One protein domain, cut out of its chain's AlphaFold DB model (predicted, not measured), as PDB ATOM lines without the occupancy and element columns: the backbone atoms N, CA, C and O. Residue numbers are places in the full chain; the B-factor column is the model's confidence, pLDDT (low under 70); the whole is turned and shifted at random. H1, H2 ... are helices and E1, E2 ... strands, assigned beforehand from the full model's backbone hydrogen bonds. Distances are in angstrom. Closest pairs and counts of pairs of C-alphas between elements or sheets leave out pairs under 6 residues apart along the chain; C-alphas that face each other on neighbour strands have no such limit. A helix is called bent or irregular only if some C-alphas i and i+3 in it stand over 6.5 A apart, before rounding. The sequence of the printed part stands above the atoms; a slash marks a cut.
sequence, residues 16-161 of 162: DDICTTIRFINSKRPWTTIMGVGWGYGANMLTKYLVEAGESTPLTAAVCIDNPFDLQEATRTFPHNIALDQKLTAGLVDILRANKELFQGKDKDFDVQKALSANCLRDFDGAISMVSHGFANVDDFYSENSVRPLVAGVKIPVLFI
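This is residues 16 to 161 of the 162 residues of an uncharacterized protein of Aegilops tauschii subsp. strangulata (UniProt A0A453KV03). Two lobes make this domain: one is a small parallel sheet, E1 E2 E3, with H2 over one face and H1 packed on H2; the other is a cluster of six helices, H3 to H8, with H7 in its middle. The chain passes from the sheet lobe to the helical one through residues 66 to 70 and comes back through residues 146 to 157 to add the last strand. The 146 printed residues hold eight named helices and three named strands in the order H1 E1 H2 E2 H3 H4 H5 H6 H7 H8 E3, mostly helix. The whole is compact, with a radius of gyration of the C-alphas of 16.7 A and spans of 48 by 34 by 26 A.

Start at the sheet, where E2, residues 59 to 65, is the inner strand between the edge strands E1, residues 34 to 39, and E3, residues 158 to 161. Look for N 38 and O 63 at 2.9 A between E1 and E2, and for N 64 and O 159 at 2.8 A between E2 and E3. H2, residues 41 to 56, is on the sheet at a height over the sheet of 8.8 A, making two layers, a helix on one face of a sheet; it runs along the strands, at 19 degrees to E1 on the local plane. H1, residues 16 to 28, only grazes the sheet, and its residues 16 to 19 touch H2 at a steep tilt of 59 degrees, closest at the C-alphas of Cys 19 and Tyr 49, 6.5 A. In the other lobe the hub is H7, residues 121 to 132. It touches H4, residues 82 to 98, with the C-alphas of Thr 89 and Leu 121 closest at 5.0 A; H6, residues 112 to 116, with Ala 115 and Phe 124 closest at 4.8 A between C-alphas; and H8, residues 138 to 145, about perpendicular at 75 degrees, with the C-alphas of Gly 126 and Val 138 closest at 5.2 A. H3, residues 71 to 76, touches H8 at a shallow tilt of 28 degrees, opposite ways, with the C-alphas of Gln 72 and Tyr 142 closest at 5.2 A. H5, residues 100 to 103, is close to H6 but not clearly touching. Each O i to N i+4 pair is within hydrogen-bond range in H1, H3, H4, H6 and H8, against 10 of 12 in H2 and 6 of 8 in H7; H5 is too short for one.

Find C-alpha 16 at (200.138, 152.130, 136.449), where H1 begins its 18.3 A. H4, the longest helix, runs 24.3 A to C-alpha 98 at (179.640, 140.849, 141.064), and H2 runs 22.4 A. H2 and H7 are irregular: C-alphas 52 and 55 are 9.2 A apart, and C-alphas 127 and 130 are 7.0 A apart. E1 spans 16.9 A and E2 16.8 A; E3 ends at C-alpha 161, (193.344, 174.200, 138.664).

The two C-alphas farthest apart are those of Trp 31 and Gln 113, 48.6 A. The printed part has no cut, and the link from H8 to E3 is long, with 12 residues. The mean pLDDT of the printed part is 92.3; residues 77 to 80 and 106 are under 70.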
ATOM      1  N   ASP A  16     199.775 153.179 137.397       94.69
ATOM      2  CA  ASP A  16     200.138 152.130 136.449       94.69
ATOM      3  C   ASP A  16     199.124 151.979 135.309       94.69
ATOM      4  O   ASP A  16     199.534 151.742 134.167       94.69
ATOM      5  N   ASP A  17     197.836 152.214 135.572       94.25
ATOM      6  CA  ASP A  17     196.813 152.300 134.525       94.25
ATOM      7  C   ASP A  17     197.111 153.468 133.574       94.25
ATOM      8  O   ASP A  17     197.145 153.297 132.351       94.25
ATOM      9  N   ILE A  18     197.440 154.641 134.131       96.88
ATOM     10  CA  ILE A  18     197.831 155.830 133.359       96.88
ATOM     11  C   ILE A  18     199.080 155.538 132.517       96.88
ATOM     12  O   ILE A  18     199.101 155.804 131.310       96.88
ATOM     13  N   CYS A  19     200.098 154.923 133.122       97.25
ATOM     14  CA  CYS A  19     201.324 154.512 132.441       97.25
ATOM     15  C   CYS A  19     201.039 153.561 131.270       97.25
ATOM     16  O   CYS A  19     201.546 153.759 130.161       97.25
ATOM     17  N   THR A  20     200.197 152.553 131.500       96.81
ATOM     18  CA  THR A  20     199.826 151.545 130.502       96.81
ATOM     19  C   THR A  20     199.094 152.178 129.325       96.81
ATOM     20  O   THR A  20     199.480 151.958 128.171       96.81
ATOM     21  N   THR A  21     198.094 153.023 129.591       95.81
ATOM     22  CA  THR A  21     197.346 153.738 128.548       95.81
ATOM     23  C   THR A  21     198.254 154.652 127.729       95.81
ATOM     24  O   THR A  21     198.222 154.609 126.497       95.81
ATOM     25  N   ILE A  22     199.103 155.443 128.385       96.56
ATOM     26  CA  ILE A  22     200.001 156.381 127.707       96.56
ATOM     27  C   ILE A  22     201.017 155.639 126.831       96.56
ATOM     28  O   ILE A  22     201.208 156.000 125.666       96.56
ATOM     29  N   ARG A  23     201.631 154.563 127.345       96.00
ATOM     30  CA  ARG A  23     202.556 153.723 126.567       96.00
ATOM     31  C   ARG A  23     201.865 153.095 125.364       96.00
ATOM     32  O   ARG A  23     202.429 153.099 124.269       96.00
ATOM     33  N   PHE A  24     200.641 152.596 125.543       96.94
ATOM     34  CA  PHE A  24     199.854 152.043 124.448       96.94
ATOM     35  C   PHE A  24     199.605 153.087 123.353       96.94
ATOM     36  O   PHE A  24     199.924 152.826 122.191       96.94
ATOM     37  N   ILE A  25     199.109 154.278 123.710       96.25
ATOM     38  CA  ILE A  25     198.837 155.352 122.744       96.25
ATOM     39  C   ILE A  25     200.122 155.755 122.014       96.25
ATOM     40  O   ILE A  25     200.132 155.771 120.782       96.25
ATOM     41  N   ASN A  26     201.214 155.992 122.748       95.94
ATOM     42  CA  ASN A  26     202.500 156.368 122.162       95.94
ATOM     43  C   ASN A  26     203.028 155.292 121.195       95.94
ATOM     44  O   ASN A  26     203.491 155.611 120.106       95.94
ATOM     45  N   SER A  27     202.870 154.003 121.525       96.69
ATOM     46  CA  SER A  27     203.269 152.904 120.628       96.69
ATOM     47  C   SER A  27     202.478 152.871 119.315       96.69
ATOM     48  O   SER A  27     203.005 152.482 118.274       96.69
ATOM     49  N   LYS A  28     201.201 153.272 119.349       97.62
ATOM     50  CA  LYS A  28     200.323 153.290 118.173       97.62
ATOM     51  C   LYS A  28     200.453 154.583 117.372       97.62
ATOM     52  O   LYS A  28     200.119 154.589 116.188       97.62
ATOM     53  N   ARG A  29     200.896 155.669 118.010       94.62
ATOM     54  CA  ARG A  29     200.972 157.028 117.454       94.62
ATOM     55  C   ARG A  29     202.268 157.739 117.903       94.62
ATOM     56  O   ARG A  29     202.185 158.768 118.565       94.62
ATOM     57  N   PRO A  30     203.462 157.241 117.525       91.06
ATOM     58  CA  PRO A  30     204.741 157.720 118.076       91.06
ATOM     59  C   PRO A  30     205.107 159.165 117.703       91.06
ATOM     60  O   PRO A  30     205.974 159.762 118.328       91.06
ATOM     61  N   TRP A  31     204.463 159.733 116.682       91.94
ATOM     62  CA  TRP A  31     204.734 161.088 116.180       91.94
ATOM     63  C   TRP A  31     203.692 162.116 116.626       91.94
ATOM     64  O   TRP A  31     203.658 163.233 116.116       91.94
ATOM     65  N   THR A  32     202.776 161.725 117.511       94.31
ATOM     66  CA  THR A  32     201.680 162.580 117.955       94.31
ATOM     67  C   THR A  32     202.021 163.202 119.297       94.31
ATOM     68  O   THR A  32     202.393 162.501 120.230       94.31
ATOM     69  N   THR A  33     201.845 164.516 119.409       95.56
ATOM     70  CA  THR A  33     201.886 165.219 120.694       95.56
ATOM     71  C   THR A  33     200.748 164.724 121.581       95.56
ATOM     72  O   THR A  33     199.581 164.802 121.193       95.56
ATOM     73  N   ILE A  34     201.077 164.237 122.778       96.50
ATOM     74  CA  ILE A  34     200.098 163.744 123.751       96.50
ATOM     75  C   ILE A  34     200.092 164.684 124.957       96.50
ATOM     76  O   ILE A  34     201.144 165.028 125.499       96.50
ATOM     77  N   MET A  35     198.898 165.085 125.388       97.56
ATOM     78  CA  MET A  35     198.680 165.832 126.626       97.56
ATOM     79  C   MET A  35     197.718 165.057 127.525       97.56
ATOM     80  O   MET A  35     196.770 164.442 127.034       97.56
ATOM     81  N   GLY A  36     197.969 165.083 128.833       97.69
ATOM     82  CA  GLY A  36     197.096 164.464 129.832       97.69
ATOM     83  C   GLY A  36     196.155 165.484 130.468       97.69
ATOM     84  O   GLY A  36     196.581 166.588 130.796       97.69
ATOM     85  N   VAL A  37     194.893 165.118 130.686       98.25
ATOM     86  CA  VAL A  37     193.969 165.899 131.520       98.25
ATOM     87  C   VAL A  37     193.376 164.973 132.569       98.25
ATOM     88  O   VAL A  37     192.727 163.986 132.225       98.25
ATOM     89  N   GLY A  38     193.627 165.277 133.838       97.00
ATOM     90  CA  GLY A  38     193.089 164.555 134.985       97.00
ATOM     91  C   GLY A  38     192.133 165.435 135.782       97.00
ATOM     92  O   GLY A  38     192.354 166.639 135.906       97.00
ATOM     93  N   TRP A  39     191.085 164.830 136.339       94.56
ATOM     94  CA  TRP A  39     190.138 165.488 137.241       94.56
ATOM     95  C   TRP A  39     189.942 164.654 138.512       94.56
ATOM     96  O   TRP A  39     189.831 163.426 138.416       94.56
ATOM     97  N   GLY A  40     189.924 165.290 139.687       91.50
ATOM     98  CA  GLY A  40     189.732 164.603 140.966       91.50
ATOM     99  C   GLY A  40     190.809 163.541 141.200       91.50
ATOM    100  O   GLY A  40     192.000 163.785 141.009       91.50
ATOM    101  N   TYR A  41     190.404 162.308 141.512       92.25
ATOM    102  CA  TYR A  41     191.349 161.189 141.628       92.25
ATOM    103  C   TYR A  41     192.127 160.892 140.345       92.25
ATOM    104  O   TYR A  41     193.286 160.499 140.430       92.25
ATOM    105  N   GLY A  42     191.560 161.164 139.167       94.88
ATOM    106  CA  GLY A  42     192.306 161.062 137.912       94.88
ATOM    107  C   GLY A  42     193.457 162.069 137.831       94.88
ATOM    108  O   GLY A  42     194.488 161.772 137.233       94.88
ATOM    109  N   ALA A  43     193.320 163.241 138.464       96.06
ATOM    110  CA  ALA A  43     194.411 164.203 138.595       96.06
ATOM    111  C   ALA A  43     195.498 163.702 139.561       96.06
ATOM    112  O   ALA A  43     196.684 163.862 139.265       96.06
ATOM    113  N   ASN A  44     195.116 163.027 140.652       95.75
ATOM    114  CA  ASN A  44     196.072 162.428 141.588       95.75
ATOM    115  C   ASN A  44     196.872 161.306 140.910       95.75
ATOM    116  O   ASN A  44     198.101 161.341 140.912       95.75
ATOM    117  N   MET A  45     196.184 160.377 140.237       96.75
ATOM    118  CA  MET A  45     196.812 159.288 139.477       96.75
ATOM    119  C   MET A  45     197.752 159.819 138.390       96.75
ATOM    120  O   MET A  45     198.879 159.343 138.258       96.75
ATOM    121  N   LEU A  46     197.312 160.833 137.629       97.88
ATOM    122  CA  LEU A  46     198.129 161.462 136.592       97.88
ATOM    123  C   LEU A  46     199.366 162.138 137.188       97.88
ATOM    124  O   LEU A  46     200.463 161.967 136.666       97.88
ATOM    125  N   THR A  47     199.212 162.867 138.293       97.62
ATOM    126  CA  THR A  47     200.338 163.521 138.977       97.62
ATOM    127  C   THR A  47     201.339 162.488 139.490       97.62
ATOM    128  O   THR A  47     202.536 162.640 139.252       97.62
ATOM    129  N   LYS A  48     200.861 161.414 140.129       97.31
ATOM    130  CA  LYS A  48     201.707 160.314 140.610       97.31
ATOM    131  C   LYS A  48     202.489 159.673 139.461       97.31
ATOM    132  O   LYS A  48     203.712 159.596 139.530       97.31
ATOM    133  N   TYR A  49     201.805 159.345 138.363       98.00
ATOM    134  CA  TYR A  49     202.437 158.845 137.141       98.00
ATOM    135  C   TYR A  49     203.533 159.785 136.616       98.00
ATOM    136  O   TYR A  49     204.618 159.328 136.264       98.00
ATOM    137  N   LEU A  50     203.269 161.093 136.546       98.06
ATOM    138  CA  LEU A  50     204.230 162.068 136.021       98.06
ATOM    139  C   LEU A  50     205.497 162.158 136.875       98.06
ATOM    140  O   LEU A  50     206.583 162.357 136.332       98.06
ATOM    141  N   VAL A  51     205.369 161.998 138.194       97.44
ATOM    142  CA  VAL A  51     206.521 161.945 139.102       97.44
ATOM    143  C   VAL A  51     207.309 160.652 138.901       97.44
ATOM    144  O   VAL A  51     208.528 160.703 138.754       97.44
ATOM    145  N   GLU A  52     206.628 159.507 138.849       96.62
ATOM    146  CA  GLU A  52     207.258 158.189 138.677       96.62
ATOM    147  C   GLU A  52     207.948 158.039 137.315       96.62
ATOM    148  O   GLU A  52     209.045 157.488 137.222       96.62
ATOM    149  N   ALA A  53     207.321 158.539 136.248       97.00
ATOM    150  CA  ALA A  53     207.873 158.499 134.901       97.00
ATOM    151  C   ALA A  53     208.984 159.543 134.693       97.00
ATOM    152  O   ALA A  53     209.892 159.316 133.887       97.00
ATOM    153  N   GLY A  54     208.918 160.684 135.384       96.19
ATOM    154  CA  GLY A  54     209.871 161.779 135.227       96.19
ATOM    155  C   GLY A  54     210.021 162.208 133.764       96.19
ATOM    156  O   GLY A  54     209.039 162.380 133.046       96.19
ATOM    157  N   GLU A  55     211.263 162.342 133.299       95.56
ATOM    158  CA  GLU A  55     211.586 162.731 131.914       95.56
ATOM    159  C   GLU A  55     211.270 161.639 130.874       95.56
ATOM    160  O   GLU A  55     211.282 161.908 129.677       95.56
ATOM    161  N   SER A  56     210.971 160.406 131.306       95.75
ATOM    162  CA  SER A  56     210.648 159.297 130.394       95.75
ATOM    163  C   SER A  56     209.185 159.276 129.940       95.75
ATOM    164  O   SER A  56     208.804 158.438 129.114       95.75
ATOM    165  N   THR A  57     208.342 160.166 130.475       97.31
ATOM    166  CA  THR A  57     206.953 160.277 130.020       97.31
ATOM    167  C   THR A  57     206.898 160.757 128.564       97.31
ATOM    168  O   THR A  57     207.590 161.705 128.203       97.31
ATOM    169  N   PRO A  58     206.057 160.157 127.702       96.25
ATOM    170  CA  PRO A  58     205.824 160.684 126.360       96.25
ATOM    171  C   PRO A  58     204.822 161.855 126.357       96.25
ATOM    172  O   PRO A  58     204.514 162.388 125.292       96.25
ATOM    173  N   LEU A  59     204.272 162.251 127.514       97.69
ATOM    174  CA  LEU A  59     203.411 163.427 127.604       97.69
ATOM    175  C   LEU A  59     204.232 164.708 127.452       97.69
ATOM    176  O   LEU A  59     205.257 164.893 128.097       97.69
ATOM    177  N   THR A  60     203.734 165.630 126.634       97.56
ATOM    178  CA  THR A  60     204.351 166.952 126.451       97.56
ATOM    179  C   THR A  60     203.959 167.927 127.559       97.56
ATOM    180  O   THR A  60     204.756 168.774 127.949       97.56
ATOM    181  N   ALA A  61     202.730 167.820 128.063       98.06
ATOM    182  CA  ALA A  61     202.214 168.609 129.176       98.06
ATOM    183  C   ALA A  61     200.992 167.918 129.795       98.06
ATOM    184  O   ALA A  61     200.405 167.012 129.190       98.06
ATOM    185  N   ALA A  62     200.576 168.377 130.974       98.44
ATOM    186  CA  ALA A  62     199.341 167.920 131.597       98.44
ATOM    187  C   ALA A  62     198.547 169.036 132.291       98.44
ATOM    188  O   ALA A  62     199.086 170.075 132.670       98.44
ATOM    189  N   VAL A  63     197.251 168.794 132.476       98.62
ATOM    190  CA  VAL A  63     196.348 169.628 133.275       98.62
ATOM    191  C   VAL A  63     195.703 168.759 134.348       98.62
ATOM    192  O   VAL A  63     195.173 167.690 134.054       98.62
ATOM    193  N   CYS A  64     195.751 169.219 135.590       97.75
ATOM    194  CA  CYS A  64     195.186 168.550 136.753       97.75
ATOM    195  C   CYS A  64     194.144 169.472 137.391       97.75
ATOM    196  O   CYS A  64     194.485 170.538 137.902       97.75
ATOM    197  N   ILE A  65     192.879 169.070 137.322       96.19
ATOM    198  CA  ILE A  65     191.735 169.841 137.812       96.19
ATOM    199  C   ILE A  65     191.252 169.211 139.114       96.19
ATOM    200  O   ILE A  65     191.063 167.995 139.162       96.19
ATOM    201  N   ASP A  66     191.009 170.028 140.131       92.50
ATOM    202  CA  ASP A  66     190.448 169.607 141.415       92.50
ATOM    203  C   ASP A  66     191.243 168.446 142.039       92.50
ATOM    204  O   ASP A  66     190.700 167.403 142.401       92.50
ATOM    205  N   ASN A  67     192.573 168.572 142.047       93.69
ATOM    206  CA  ASN A  67     193.474 167.509 142.470       93.69
ATOM    207  C   ASN A  67     193.505 167.397 144.004       93.69
ATOM    208  O   ASN A  67     193.994 168.324 144.662       93.69
ATOM    209  N   PRO A  68     193.100 166.257 144.596       91.44
ATOM    210  CA  PRO A  68     193.255 166.030 146.023       91.44
ATOM    211  C   PRO A  68     194.718 165.680 146.325       91.44
ATOM    212  O   PRO A  68     195.076 164.515 146.457       91.44
ATOM    213  N   PHE A  69     195.583 166.697 146.422       92.25
ATOM    214  CA  PHE A  69     197.019 166.505 146.678       92.25
ATOM    215  C   PHE A  69     197.300 165.684 147.942       92.25
ATOM    216  O   PHE A  69     198.310 164.987 148.014       92.25
ATOM    217  N   ASP A  70     196.427 165.808 148.935       92.25
ATOM    218  CA  ASP A  70     196.487 165.109 150.210       92.25
ATOM    219  C   ASP A  70     195.239 164.229 150.338       92.25
ATOM    220  O   ASP A  70     194.154 164.707 150.675       92.25
ATOM    221  N   LEU A  71     195.374 162.948 149.993       90.50
ATOM    222  CA  LEU A  71     194.259 162.001 150.012       90.50
ATOM    223  C   LEU A  71     193.798 161.702 151.439       90.50
ATOM    224  O   LEU A  71     192.626 161.393 151.657       90.50
ATOM    225  N   GLN A  72     194.702 161.791 152.416       88.75
ATOM    226  CA  GLN A  72     194.346 161.580 153.811       88.75
ATOM    227  C   GLN A  72     193.397 162.685 154.281       88.75
ATOM    228  O   GLN A  72     192.332 162.378 154.817       88.75
ATOM    229  N   GLU A  73     193.734 163.948 154.019       86.75
ATOM    230  CA  GLU A  73     192.855 165.076 154.344       86.75
ATOM    231  C   GLU A  73     191.564 165.063 153.513       86.75
ATOM    232  O   GLU A  73     190.476 165.239 154.069       86.75
ATOM    233  N   ALA A  74     191.659 164.765 152.212       83.81
ATOM    234  CA  ALA A  74     190.507 164.733 151.304       83.81
ATOM    235  C   ALA A  74     189.466 163.653 151.656       83.81
ATOM    236  O   ALA A  74     188.304 163.772 151.262       83.81
ATOM    237  N   THR A  75     189.871 162.605 152.383       80.81
ATOM    238  CA  THR A  75     188.993 161.494 152.788       80.81
ATOM    239  C   THR A  75     188.602 161.512 154.268       80.81
ATOM    240  O   THR A  75     187.632 160.849 154.632       80.81
ATOM    241  N   ARG A  76     189.318 162.244 155.139       76.38
ATOM    242  CA  ARG A  76     189.037 162.300 156.590       76.38
ATOM    243  C   ARG A  76     188.024 163.368 156.989       76.38
ATOM    244  O   ARG A  76     187.118 163.076 157.764       76.38
ATOM    245  N   THR A  77     188.229 164.607 156.548       59.47
ATOM    246  CA  THR A  77     187.625 165.769 157.225       59.47
ATOM    247  C   THR A  77     186.232 166.071 156.682       59.47
ATOM    248  O   THR A  77     185.294 166.264 157.446       59.47
ATOM    249  N   PHE A  78     186.094 166.035 155.361       56.84
ATOM    250  CA  PHE A  78     184.854 166.052 154.592       56.84
ATOM    251  C   PHE A  78     185.218 165.417 153.252       56.84
ATOM    252  O   PHE A  78     186.213 165.859 152.675       56.84
ATOM    253  N   PRO A  79     184.472 164.428 152.723       59.78
ATOM    254  CA  PRO A  79     184.715 163.993 151.360       59.78
ATOM    255  C   PRO A  79     184.601 165.235 150.480       59.78
ATOM    256  O   PRO A  79     183.542 165.873 150.466       59.78
ATOM    257  N   HIS A  80     185.693 165.588 149.794       57.44
ATOM    258  CA  HIS A  80     185.829 166.791 148.953       57.44
ATOM    259  C   HIS A  80     184.615 166.996 148.030       57.44
ATOM    260  O   HIS A  80     184.228 168.114 147.700       57.44
ATOM    261  N   ASN A  81     183.933 165.891 147.709       71.56
ATOM    262  CA  ASN A  81     182.576 165.875 147.198       71.56
ATOM    263  C   ASN A  81     181.809 164.639 147.726       71.56
ATOM    264  O   ASN A  81     181.982 163.537 147.211       71.56
ATOM    265  N   ILE A  82     180.945 164.811 148.739       78.12
ATOM    266  CA  ILE A  82     180.143 163.721 149.349       78.12
ATOM    267  C   ILE A  82     179.350 162.929 148.301       78.12
ATOM    268  O   ILE A  82     179.293 161.703 148.360       78.12
ATOM    269  N   ALA A  83     178.757 163.611 147.318       82.12
ATOM    270  CA  ALA A  83     177.982 162.944 146.276       82.12
ATOM    271  C   ALA A  83     178.873 162.082 145.366       82.12
ATOM    272  O   ALA A  83     178.472 160.992 144.951       82.12
ATOM    273  N   LEU A  84     180.088 162.553 145.065       81.75
ATOM    274  CA  LEU A  84     181.076 161.785 144.309       81.75
ATOM    275  C   LEU A  84     181.573 160.577 145.109       81.75
ATOM    276  O   LEU A  84     181.623 159.481 144.555       81.75
ATOM    277  N   ASP A  85     181.886 160.760 146.392       87.12
ATOM    278  CA  ASP A  85     182.334 159.693 147.293       87.12
ATOM    279  C   ASP A  85     181.294 158.569 147.395       87.12
ATOM    280  O   ASP A  85     181.605 157.405 147.141       87.12
ATOM    281  N   GLN A  86     180.028 158.921 147.637       88.75
ATOM    282  CA  GLN A  86     178.927 157.958 147.690       88.75
ATOM    283  C   GLN A  86     178.744 157.220 146.360       88.75
ATOM    284  O   GLN A  86     178.559 156.002 146.343       88.75
ATOM    285  N   LYS A  87     178.823 157.937 145.231       90.31
ATOM    286  CA  LYS A  87     178.682 157.337 143.898       90.31
ATOM    287  C   LYS A  87     179.835 156.384 143.570       90.31
ATOM    288  O   LYS A  87     179.587 155.311 143.021       90.31
ATOM    289  N   LEU A  88     181.071 156.765 143.895       90.00
ATOM    290  CA  LEU A  88     182.254 155.919 143.716       90.00
ATOM    291  C   LEU A  88     182.169 154.674 144.600       90.00
ATOM    292  O   LEU A  88     182.328 153.565 144.095       90.00
ATOM    293  N   THR A  89     181.834 154.853 145.877       93.75
ATOM    294  CA  THR A  89     181.666 153.752 146.835       93.75
ATOM    295  C   THR A  89     180.613 152.765 146.351       93.75
ATOM    296  O   THR A  89     180.893 151.574 146.255       93.75
ATOM    297  N   ALA A  90     179.427 153.246 145.961       95.31
ATOM    298  CA  ALA A  90     178.362 152.391 145.444       95.31
ATOM    299  C   ALA A  90     178.809 151.598 144.203       95.31
ATOM    300  O   ALA A  90     178.588 150.389 144.131       95.31
ATOM    301  N   GLY A  91     179.501 152.249 143.261       95.12
ATOM    302  CA  GLY A  91     180.039 151.584 142.074       95.12
ATOM    303  C   GLY A  91     181.064 150.495 142.406       95.12
ATOM    304  O   GLY A  91     180.994 149.397 141.854       95.12
ATOM    305  N   LEU A  92     181.986 150.763 143.332       95.62
ATOM    306  CA  LEU A  92     182.978 149.784 143.783       95.62
ATOM    307  C   LEU A  92     182.336 148.613 144.537       95.62
ATOM    308  O   LEU A  92     182.705 147.462 144.303       95.62
ATOM    309  N   VAL A  93     181.333 148.885 145.376       96.88
ATOM    310  CA  VAL A  93     180.532 147.858 146.057       96.88
ATOM    311  C   VAL A  93     179.819 146.960 145.050       96.88
ATOM    312  O   VAL A  93     179.821 145.741 145.222       96.88
ATOM    313  N   ASP A  94     179.242 147.524 143.990       96.12
ATOM    314  CA  ASP A  94     178.566 146.746 142.950       96.12
ATOM    315  C   ASP A  94     179.550 145.882 142.149       96.12
ATOM    316  O   ASP A  94     179.276 144.700 141.908       96.12
ATOM    317  N   ILE A  95     180.727 146.418 141.807       95.62
ATOM    318  CA  ILE A  95     181.795 145.646 141.154       95.62
ATOM    319  C   ILE A  95     182.264 144.513 142.072       95.62
ATOM    320  O   ILE A  95     182.328 143.364 141.632       95.62
ATOM    321  N   LEU A  96     182.538 144.795 143.347       95.56
ATOM    322  CA  LEU A  96     182.917 143.772 144.320       95.56
ATOM    323  C   LEU A  96     181.824 142.709 144.448       95.56
ATOM    324  O   LEU A  96     182.118 141.515 144.446       95.56
ATOM    325  N   ARG A  97     180.550 143.118 144.512       95.62
ATOM    326  CA  ARG A  97     179.408 142.207 144.643       95.62
ATOM    327  C   ARG A  97     179.311 141.232 143.473       95.62
ATOM    328  O   ARG A  97     178.967 140.076 143.707       95.62
ATOM    329  N   ALA A  98     179.625 141.682 142.262       94.94
ATOM    330  CA  ALA A  98     179.640 140.849 141.064       94.94
ATOM    331  C   ALA A  98     180.886 139.947 140.951       94.94
ATOM    332  O   ALA A  98     180.856 138.985 140.190       94.94
ATOM    333  N   ASN A  99     181.962 140.233 141.694       94.31
ATOM    334  CA  ASN A  99     183.265 139.570 141.548       94.31
ATOM    335  C   ASN A  99     183.815 139.002 142.873       94.31
ATOM    336  O   ASN A  99     185.024 138.826 143.018       94.31
ATOM    337  N   LYS A 100     182.945 138.719 143.855       91.88
ATOM    338  CA  LYS A 100     183.341 138.346 145.230       91.88
ATOM    339  C   LYS A 100     184.307 137.168 145.293       91.88
ATOM    340  O   LYS A 100     185.173 137.160 146.157       91.88
ATOM    341  N   GLU A 101     184.159 136.198 144.395       91.50
ATOM    342  CA  GLU A 101     184.973 134.977 144.364       91.50
ATOM    343  C   GLU A 101     186.475 135.280 144.246       91.50
ATOM    344  O   GLU A 101     187.288 134.594 144.858       91.50
ATOM    345  N   LEU A 102     186.848 136.363 143.551       92.06
ATOM    346  CA  LEU A 102     188.247 136.786 143.426       92.06
ATOM    347  C   LEU A 102     188.843 137.253 144.763       92.06
ATOM    348  O   LEU A 102     190.043 137.118 144.976       92.06
ATOM    349  N   PHE A 103     188.011 137.768 145.672       92.69
ATOM    350  CA  PHE A 103     188.421 138.359 146.952       92.69
ATOM    351  C   PHE A 103     188.258 137.401 148.143       92.69
ATOM    352  O   PHE A 103     188.459 137.803 149.283       92.69
ATOM    353  N   GLN A 104     187.886 136.141 147.900       84.75
ATOM    354  CA  GLN A 104     187.681 135.118 148.938       84.75
ATOM    355  C   GLN A 104     188.905 134.205 149.157       84.75
ATOM    356  O   GLN A 104     188.844 133.270 149.956       84.75
ATOM    357  N   GLY A 105     190.007 134.446 148.438       72.81
ATOM    358  CA  GLY A 105     191.250 133.684 148.579       72.81
ATOM    359  C   GLY A 105     191.934 133.899 149.935       72.81
ATOM    360  O   GLY A 105     191.842 134.970 150.520       72.81
ATOM    361  N   LYS A 106     192.656 132.880 150.424       63.38
ATOM    362  CA  LYS A 106     193.360 132.901 151.726       63.38
ATOM    363  C   LYS A 106     194.644 133.738 151.747       63.38
ATOM    364  O   LYS A 106     195.241 133.888 152.804       63.38
ATOM    365  N   ASP A 107     195.087 134.235 150.597       71.25
ATOM    366  CA  ASP A 107     196.403 134.869 150.462       71.25
ATOM    367  C   ASP A 107     196.424 136.327 150.943       71.25
ATOM    368  O   ASP A 107     197.497 136.907 151.109       71.25
ATOM    369  N   LYS A 108     195.249 136.938 151.133       79.81
ATOM    370  CA  LYS A 108     195.095 138.334 151.546       79.81
ATOM    371  C   LYS A 108     193.906 138.485 152.491       79.81
ATOM    372  O   LYS A 108     192.835 137.942 152.228       79.81
ATOM    373  N   ASP A 109     194.081 139.280 153.541       89.12
ATOM    374  CA  ASP A 109     193.075 139.515 154.585       89.12
ATOM    375  C   ASP A 109     192.008 140.539 154.145       89.12
ATOM    376  O   ASP A 109     191.853 141.606 154.736       89.12
ATOM    377  N   PHE A 110     191.285 140.240 153.061       94.56
ATOM    378  CA  PHE A 110     190.183 141.078 152.582       94.56
ATOM    379  C   PHE A 110     188.953 140.966 153.491       94.56
ATOM    380  O   PHE A 110     188.415 139.875 153.690       94.56
ATOM    381  N   ASP A 111     188.415 142.100 153.947       94.38
ATOM    382  CA  ASP A 111     187.134 142.132 154.664       94.38
ATOM    383  C   ASP A 111     185.978 142.405 153.692       94.38
ATOM    384  O   ASP A 111     185.431 143.506 153.587       94.38
ATOM    385  N   VAL A 112     185.598 141.369 152.941       95.06
ATOM    386  CA  VAL A 112     184.554 141.473 151.911       95.06
ATOM    387  C   VAL A 112     183.204 141.899 152.501       95.06
ATOM    388  O   VAL A 112     182.451 142.613 151.840       95.06
ATOM    389  N   GLN A 113     182.867 141.495 153.730       94.31
ATOM    390  CA  GLN A 113     181.575 141.852 154.336       94.31
ATOM    391  C   GLN A 113     181.522 143.331 154.721       94.31
ATOM    392  O   GLN A 113     180.543 144.014 154.401       94.31
ATOM    393  N   LYS A 114     182.592 143.846 155.335       94.81
ATOM    394  CA  LYS A 114     182.723 145.279 155.609       94.81
ATOM    395  C   LYS A 114     182.706 146.089 154.317       94.81
ATOM    396  O   LYS A 114     181.963 147.057 154.217       94.81
ATOM    397  N   ALA A 115     183.433 145.645 153.294       95.81
ATOM    398  CA  ALA A 115     183.466 146.324 152.004       95.81
ATOM    399  C   ALA A 115     182.084 146.410 151.338       95.81
ATOM    400  O   ALA A 115     181.709 147.460 150.835       95.81
ATOM    401  N   LEU A 116     181.286 145.336 151.379       96.31
ATOM    402  CA  LEU A 116     179.931 145.312 150.807       96.31
ATOM    403  C   LEU A 116     178.919 146.206 151.540       96.31
ATOM    404  O   LEU A 116     177.835 146.444 151.004       96.31
ATOM    405  N   SER A 117     179.253 146.647 152.754       96.19
ATOM    406  CA  SER A 117     178.442 147.531 153.598       96.19
ATOM    407  C   SER A 117     179.052 148.929 153.760       96.19
ATOM    408  O   SER A 117     178.533 149.732 154.536       96.19
ATOM    409  N   ALA A 118     180.126 149.231 153.021       95.19
ATOM    410  CA  ALA A 118     180.801 150.521 153.061       95.19
ATOM    411  C   ALA A 118     179.873 151.651 152.585       95.19
ATOM    412  O   ALA A 118     179.211 151.535 151.552       95.19
ATOM    413  N   ASN A 119     179.856 152.757 153.334       89.81
ATOM    414  CA  ASN A 119     179.052 153.947 153.020       89.81
ATOM    415  C   ASN A 119     179.898 155.134 152.540       89.81
ATOM    416  O   ASN A 119     179.344 156.141 152.104       89.81
ATOM    417  N   CYS A 120     181.221 155.012 152.625       90.69
ATOM    418  CA  CYS A 120     182.181 155.970 152.105       90.69
ATOM    419  C   CYS A 120     183.382 155.242 151.502       90.69
ATOM    420  O   CYS A 120     183.632 154.064 151.802       90.69
ATOM    421  N   LEU A 121     184.149 155.951 150.674       91.25
ATOM    422  CA  LEU A 121     185.241 155.327 149.934       91.25
ATOM    423  C   LEU A 121     186.342 154.844 150.872       91.25
ATOM    424  O   LEU A 121     186.920 153.787 150.659       91.25
ATOM    425  N   ARG A 122     186.575 155.580 151.959       92.25
ATOM    426  CA  ARG A 122     187.570 155.242 152.974       92.25
ATOM    427  C   ARG A 122     187.296 153.910 153.671       92.25
ATOM    428  O   ARG A 122     188.236 153.158 153.932       92.25
ATOM    429  N   ASP A 123     186.031 153.597 153.946       93.44
ATOM    430  CA  ASP A 123     185.648 152.301 154.517       93.44
ATOM    431  C   ASP A 123     185.899 151.163 153.524       93.44
ATOM    432  O   ASP A 123     186.399 150.101 153.908       93.44
ATOM    433  N   PHE A 124     185.582 151.399 152.247       95.44
ATOM    434  CA  PHE A 124     185.844 150.444 151.175       95.44
ATOM    435  C   PHE A 124     187.351 150.221 150.989       95.44
ATOM    436  O   PHE A 124     187.816 149.079 150.942       95.44
ATOM    437  N   ASP A 125     188.125 151.305 150.956       95.06
ATOM    438  CA  ASP A 125     189.569 151.267 150.784       95.06
ATOM    439  C   ASP A 125     190.255 150.535 151.936       95.06
ATOM    440  O   ASP A 125     191.138 149.712 151.697       95.06
ATOM    441  N   GLY A 126     189.801 150.755 153.172       94.69
ATOM    442  CA  GLY A 126     190.311 150.047 154.345       94.69
ATOM    443  C   GLY A 126     190.022 148.540 154.348       94.69
ATOM    444  O   GLY A 126     190.733 147.783 155.000       94.69
ATOM    445  N   ALA A 127     188.987 148.093 153.634       95.56
ATOM    446  CA  ALA A 127     188.585 146.688 153.588       95.56
ATOM    447  C   ALA A 127     189.158 145.925 152.379       95.56
ATOM    448  O   ALA A 127     189.412 144.723 152.479       95.56
ATOM    449  N   ILE A 128     189.351 146.609 151.242       95.62
ATOM    450  CA  ILE A 128     189.763 145.998 149.967       95.62
ATOM    451  C   ILE A 128     191.013 146.655 149.389       95.62
ATOM    452  O   ILE A 128     192.004 145.971 149.120       95.62
ATOM    453  N   SER A 129     190.979 147.964 149.153       95.06
ATOM    454  CA  SER A 129     192.003 148.646 148.352       95.06
ATOM    455  C   SER A 129     193.379 148.626 149.009       95.06
ATOM    456  O   SER A 129     194.358 148.271 148.350       95.06
ATOM    457  N   MET A 130     193.459 148.926 150.307       94.62
ATOM    458  CA  MET A 130     194.720 148.927 151.049       94.62
ATOM    459  C   MET A 130     195.345 147.525 151.075       94.62
ATOM    460  O   MET A 130     196.537 147.370 150.820       94.62
ATOM    461  N   VAL A 131     194.517 146.490 151.260       94.25
ATOM    462  CA  VAL A 131     194.938 145.083 151.287       94.25
ATOM    463  C   VAL A 131     195.429 144.648 149.904       94.25
ATOM    464  O   VAL A 131     196.454 143.974 149.767       94.25
ATOM    465  N   SER A 132     194.748 145.095 148.844       92.38
ATOM    466  CA  SER A 132     195.159 144.845 147.456       92.38
ATOM    467  C   SER A 132     196.562 145.393 147.184       92.38
ATOM    468  O   SER A 132     197.345 144.721 146.510       92.38
ATOM    469  N   HIS A 133     196.890 146.543 147.779       91.75
ATOM    470  CA  HIS A 133     198.171 147.239 147.653       91.75
ATOM    471  C   HIS A 133     199.209 146.864 148.728       91.75
ATOM    472  O   HIS A 133     200.305 147.413 148.723       91.75
ATOM    473  N   GLY A 134     198.905 145.911 149.619       92.56
ATOM    474  CA  GLY A 134     199.857 145.402 150.615       92.56
ATOM    475  C   GLY A 134     200.052 146.295 151.844       92.56
ATOM    476  O   GLY A 134     201.050 146.156 152.545       92.56
ATOM    477  N   PHE A 135     199.112 147.198 152.116       94.25
ATOM    478  CA  PHE A 135     199.128 148.054 153.298       94.25
ATOM    479  C   PHE A 135     198.394 147.396 154.466       94.25
ATOM    480  O   PHE A 135     197.347 146.777 154.282       94.25
ATOM    481  N   ALA A 136     198.923 147.579 155.679       92.25
ATOM    482  CA  ALA A 136     198.302 147.124 156.927       92.25
ATOM    483  C   ALA A 136     197.409 148.193 157.583       92.25
ATOM    484  O   ALA A 136     196.621 147.884 158.473       92.25
ATOM    485  N   ASN A 137     197.529 149.447 157.145       93.25
ATOM    486  CA  ASN A 137     196.831 150.594 157.704       93.25
ATOM    487  C   ASN A 137     196.338 151.516 156.581       93.25
ATOM    488  O   ASN A 137     197.078 151.824 155.645       93.25
ATOM    489  N   VAL A 138     195.095 151.987 156.692       93.31
ATOM    490  CA  VAL A 138     194.471 152.847 155.676       93.31
ATOM    491  C   VAL A 138     195.105 154.241 155.639       93.31
ATOM    492  O   VAL A 138     195.149 154.880 154.593       93.31
ATOM    493  N   ASP A 139     195.629 154.717 156.771       93.62
ATOM    494  CA  ASP A 139     196.330 156.001 156.815       93.62
ATOM    495  C   ASP A 139     197.662 155.953 156.069       93.62
ATOM    496  O   ASP A 139     197.951 156.873 155.305       93.62
ATOM    497  N   ASP A 140     198.417 154.864 156.215       94.44
ATOM    498  CA  ASP A 140     199.660 154.649 155.469       94.44
ATOM    499  C   ASP A 140     199.359 154.532 153.970       94.44
ATOM    500  O   ASP A 140     200.036 155.150 153.151       94.44
ATOM    501  N   PHE A 141     198.282 153.818 153.614       95.12
ATOM    502  CA  PHE A 141     197.805 153.725 152.234       95.12
ATOM    503  C   PHE A 141     197.529 155.108 151.630       95.12
ATOM    504  O   PHE A 141     197.999 155.394 150.532       95.12
ATOM    505  N   TYR A 142     196.811 155.997 152.320       94.00
ATOM    506  CA  TYR A 142     196.567 157.339 151.781       94.00
ATOM    507  C   TYR A 142     197.804 158.235 151.799       94.00
ATOM    508  O   TYR A 142     197.992 159.009 150.861       94.00
ATOM    509  N   SER A 143     198.653 158.132 152.823       93.00
ATOM    510  CA  SER A 143     199.890 158.911 152.918       93.00
ATOM    511  C   SER A 143     200.840 158.597 151.756       93.00
ATOM    512  O   SER A 143     201.270 159.513 151.058       93.00
ATOM    513  N   GLU A 144     201.091 157.315 151.473       92.94
ATOM    514  CA  GLU A 144     201.973 156.873 150.375       92.94
ATOM    515  C   GLU A 144     201.401 157.155 148.973       92.94
ATOM    516  O   GLU A 144     202.125 157.199 147.976       92.94
ATOM    517  N   ASN A 145     200.083 157.346 148.868       93.75
ATOM    518  CA  ASN A 145     199.412 157.631 147.599       93.75
ATOM    519  C   ASN A 145     199.062 159.109 147.394       93.75
ATOM    520  O   ASN A 145     198.582 159.484 146.320       93.75
ATOM    521  N   SER A 146     199.338 159.952 148.390       94.75
ATOM    522  CA  SER A 146     199.183 161.400 148.292       94.75
ATOM    523  C   SER A 146     200.315 162.006 147.473       94.75
ATOM    524  O   SER A 146     201.494 161.728 147.689       94.75
ATOM    525  N   VAL A 147     199.969 162.890 146.539       95.25
ATOM    526  CA  VAL A 147     200.958 163.501 145.638       95.25
ATOM    527  C   VAL A 147     201.530 164.815 146.153       95.25
ATOM    528  O   VAL A 147     202.503 165.300 145.583       95.25
ATOM    529  N   ARG A 148     201.000 165.382 147.244       95.06
ATOM    530  CA  ARG A 148     201.477 166.630 147.865       95.06
ATOM    531  C   ARG A 148     203.004 166.707 148.030       95.06
ATOM    532  O   ARG A 148     203.566 167.701 147.569       95.06
ATOM    533  N   PRO A 149     203.703 165.719 148.632       93.94
ATOM    534  CA  PRO A 149     205.162 165.781 148.760       93.94
ATOM    535  C   PRO A 149     205.892 165.511 147.434       93.94
ATOM    536  O   PRO A 149     207.075 165.816 147.305       93.94
ATOM    537  N   LEU A 150     205.193 164.951 146.444       93.31
ATOM    538  CA  LEU A 150     205.753 164.468 145.187       93.31
ATOM    539  C   LEU A 150     205.687 165.501 144.055       93.31
ATOM    540  O   LEU A 150     206.444 165.376 143.098       93.31
ATOM    541  N   VAL A 151     204.836 166.535 144.150       94.06
ATOM    542  CA  VAL A 151     204.599 167.519 143.067       94.06
ATOM    543  C   VAL A 151     205.892 168.137 142.525       94.06
ATOM    544  O   VAL A 151     206.019 168.339 141.320       94.06
ATOM    545  N   ALA A 152     206.883 168.392 143.384       94.88
ATOM    546  CA  ALA A 152     208.179 168.944 142.976       94.88
ATOM    547  C   ALA A 152     208.988 168.007 142.049       94.88
ATOM    548  O   ALA A 152     209.933 168.440 141.389       94.88
ATOM    549  N   GLY A 153     208.634 166.721 142.002       96.06
ATOM    550  CA  GLY A 153     209.245 165.710 141.146       96.06
ATOM    551  C   GLY A 153     208.768 165.737 139.694       96.06
ATOM    552  O   GLY A 153     209.415 165.115 138.855       96.06
ATOM    553  N   VAL A 154     207.692 166.462 139.371       97.31
ATOM    554  CA  VAL A 154     207.159 166.566 138.004       97.31
ATOM    555  C   VAL A 154     208.188 167.219 137.068       97.31
ATOM    556  O   VAL A 154     208.758 168.262 137.385       97.31
ATOM    557  N   LYS A 155     208.430 166.601 135.903       98.00
ATOM    558  CA  LYS A 155     209.494 167.002 134.955       98.00
ATOM    559  C   LYS A 155     209.010 167.645 133.656       98.00
ATOM    560  O   LYS A 155     209.829 168.038 132.834       98.00
ATOM    561  N   ILE A 156     207.699 167.782 133.479       97.75
ATOM    562  CA  ILE A 156     207.085 168.430 132.313       97.75
ATOM    563  C   ILE A 156     206.190 169.594 132.763       97.75
ATOM    564  O   ILE A 156     205.826 169.657 133.937       97.75
ATOM    565  N   PRO A 157     205.790 170.509 131.864       98.00
ATOM    566  CA  PRO A 157     204.817 171.543 132.194       98.00
ATOM    567  C   PRO A 157     203.486 170.947 132.671       98.00
ATOM    568  O   PRO A 157     202.852 170.161 131.959       98.00
ATOM    569  N   VAL A 158     203.042 171.354 133.862       98.12
ATOM    570  CA  VAL A 158     201.747 170.957 134.426       98.12
ATOM    571  C   VAL A 158     201.002 172.172 134.956       98.12
ATOM    572  O   VAL A 158     201.561 172.982 135.693       98.12
ATOM    573  N   LEU A 159     199.728 172.280 134.586       98.19
ATOM    574  CA  LEU A 159     198.798 173.262 135.134       98.19
ATOM    575  C   LEU A 159     197.902 172.592 136.179       98.19
ATOM    576  O   LEU A 159     197.207 171.628 135.863       98.19
ATOM    577  N   PHE A 160     197.875 173.137 137.393       97.31
ATOM    578  CA  PHE A 160     196.912 172.756 138.425       97.31
ATOM    579  C   PHE A 160     195.799 173.806 138.518       97.31
ATOM    580  O   PHE A 160     196.089 175.000 138.591       97.31
ATOM    581  N   ILE A 161     194.543 173.360 138.523       96.38
ATOM    582  CA  ILE A 161     193.344 174.200 138.664       96.38
ATOM    583  C   ILE A 161     192.575 173.703 139.884       96.38
ATOM    584  O   ILE A 161     192.212 172.532 139.901       96.38
TER     585      ILE A 161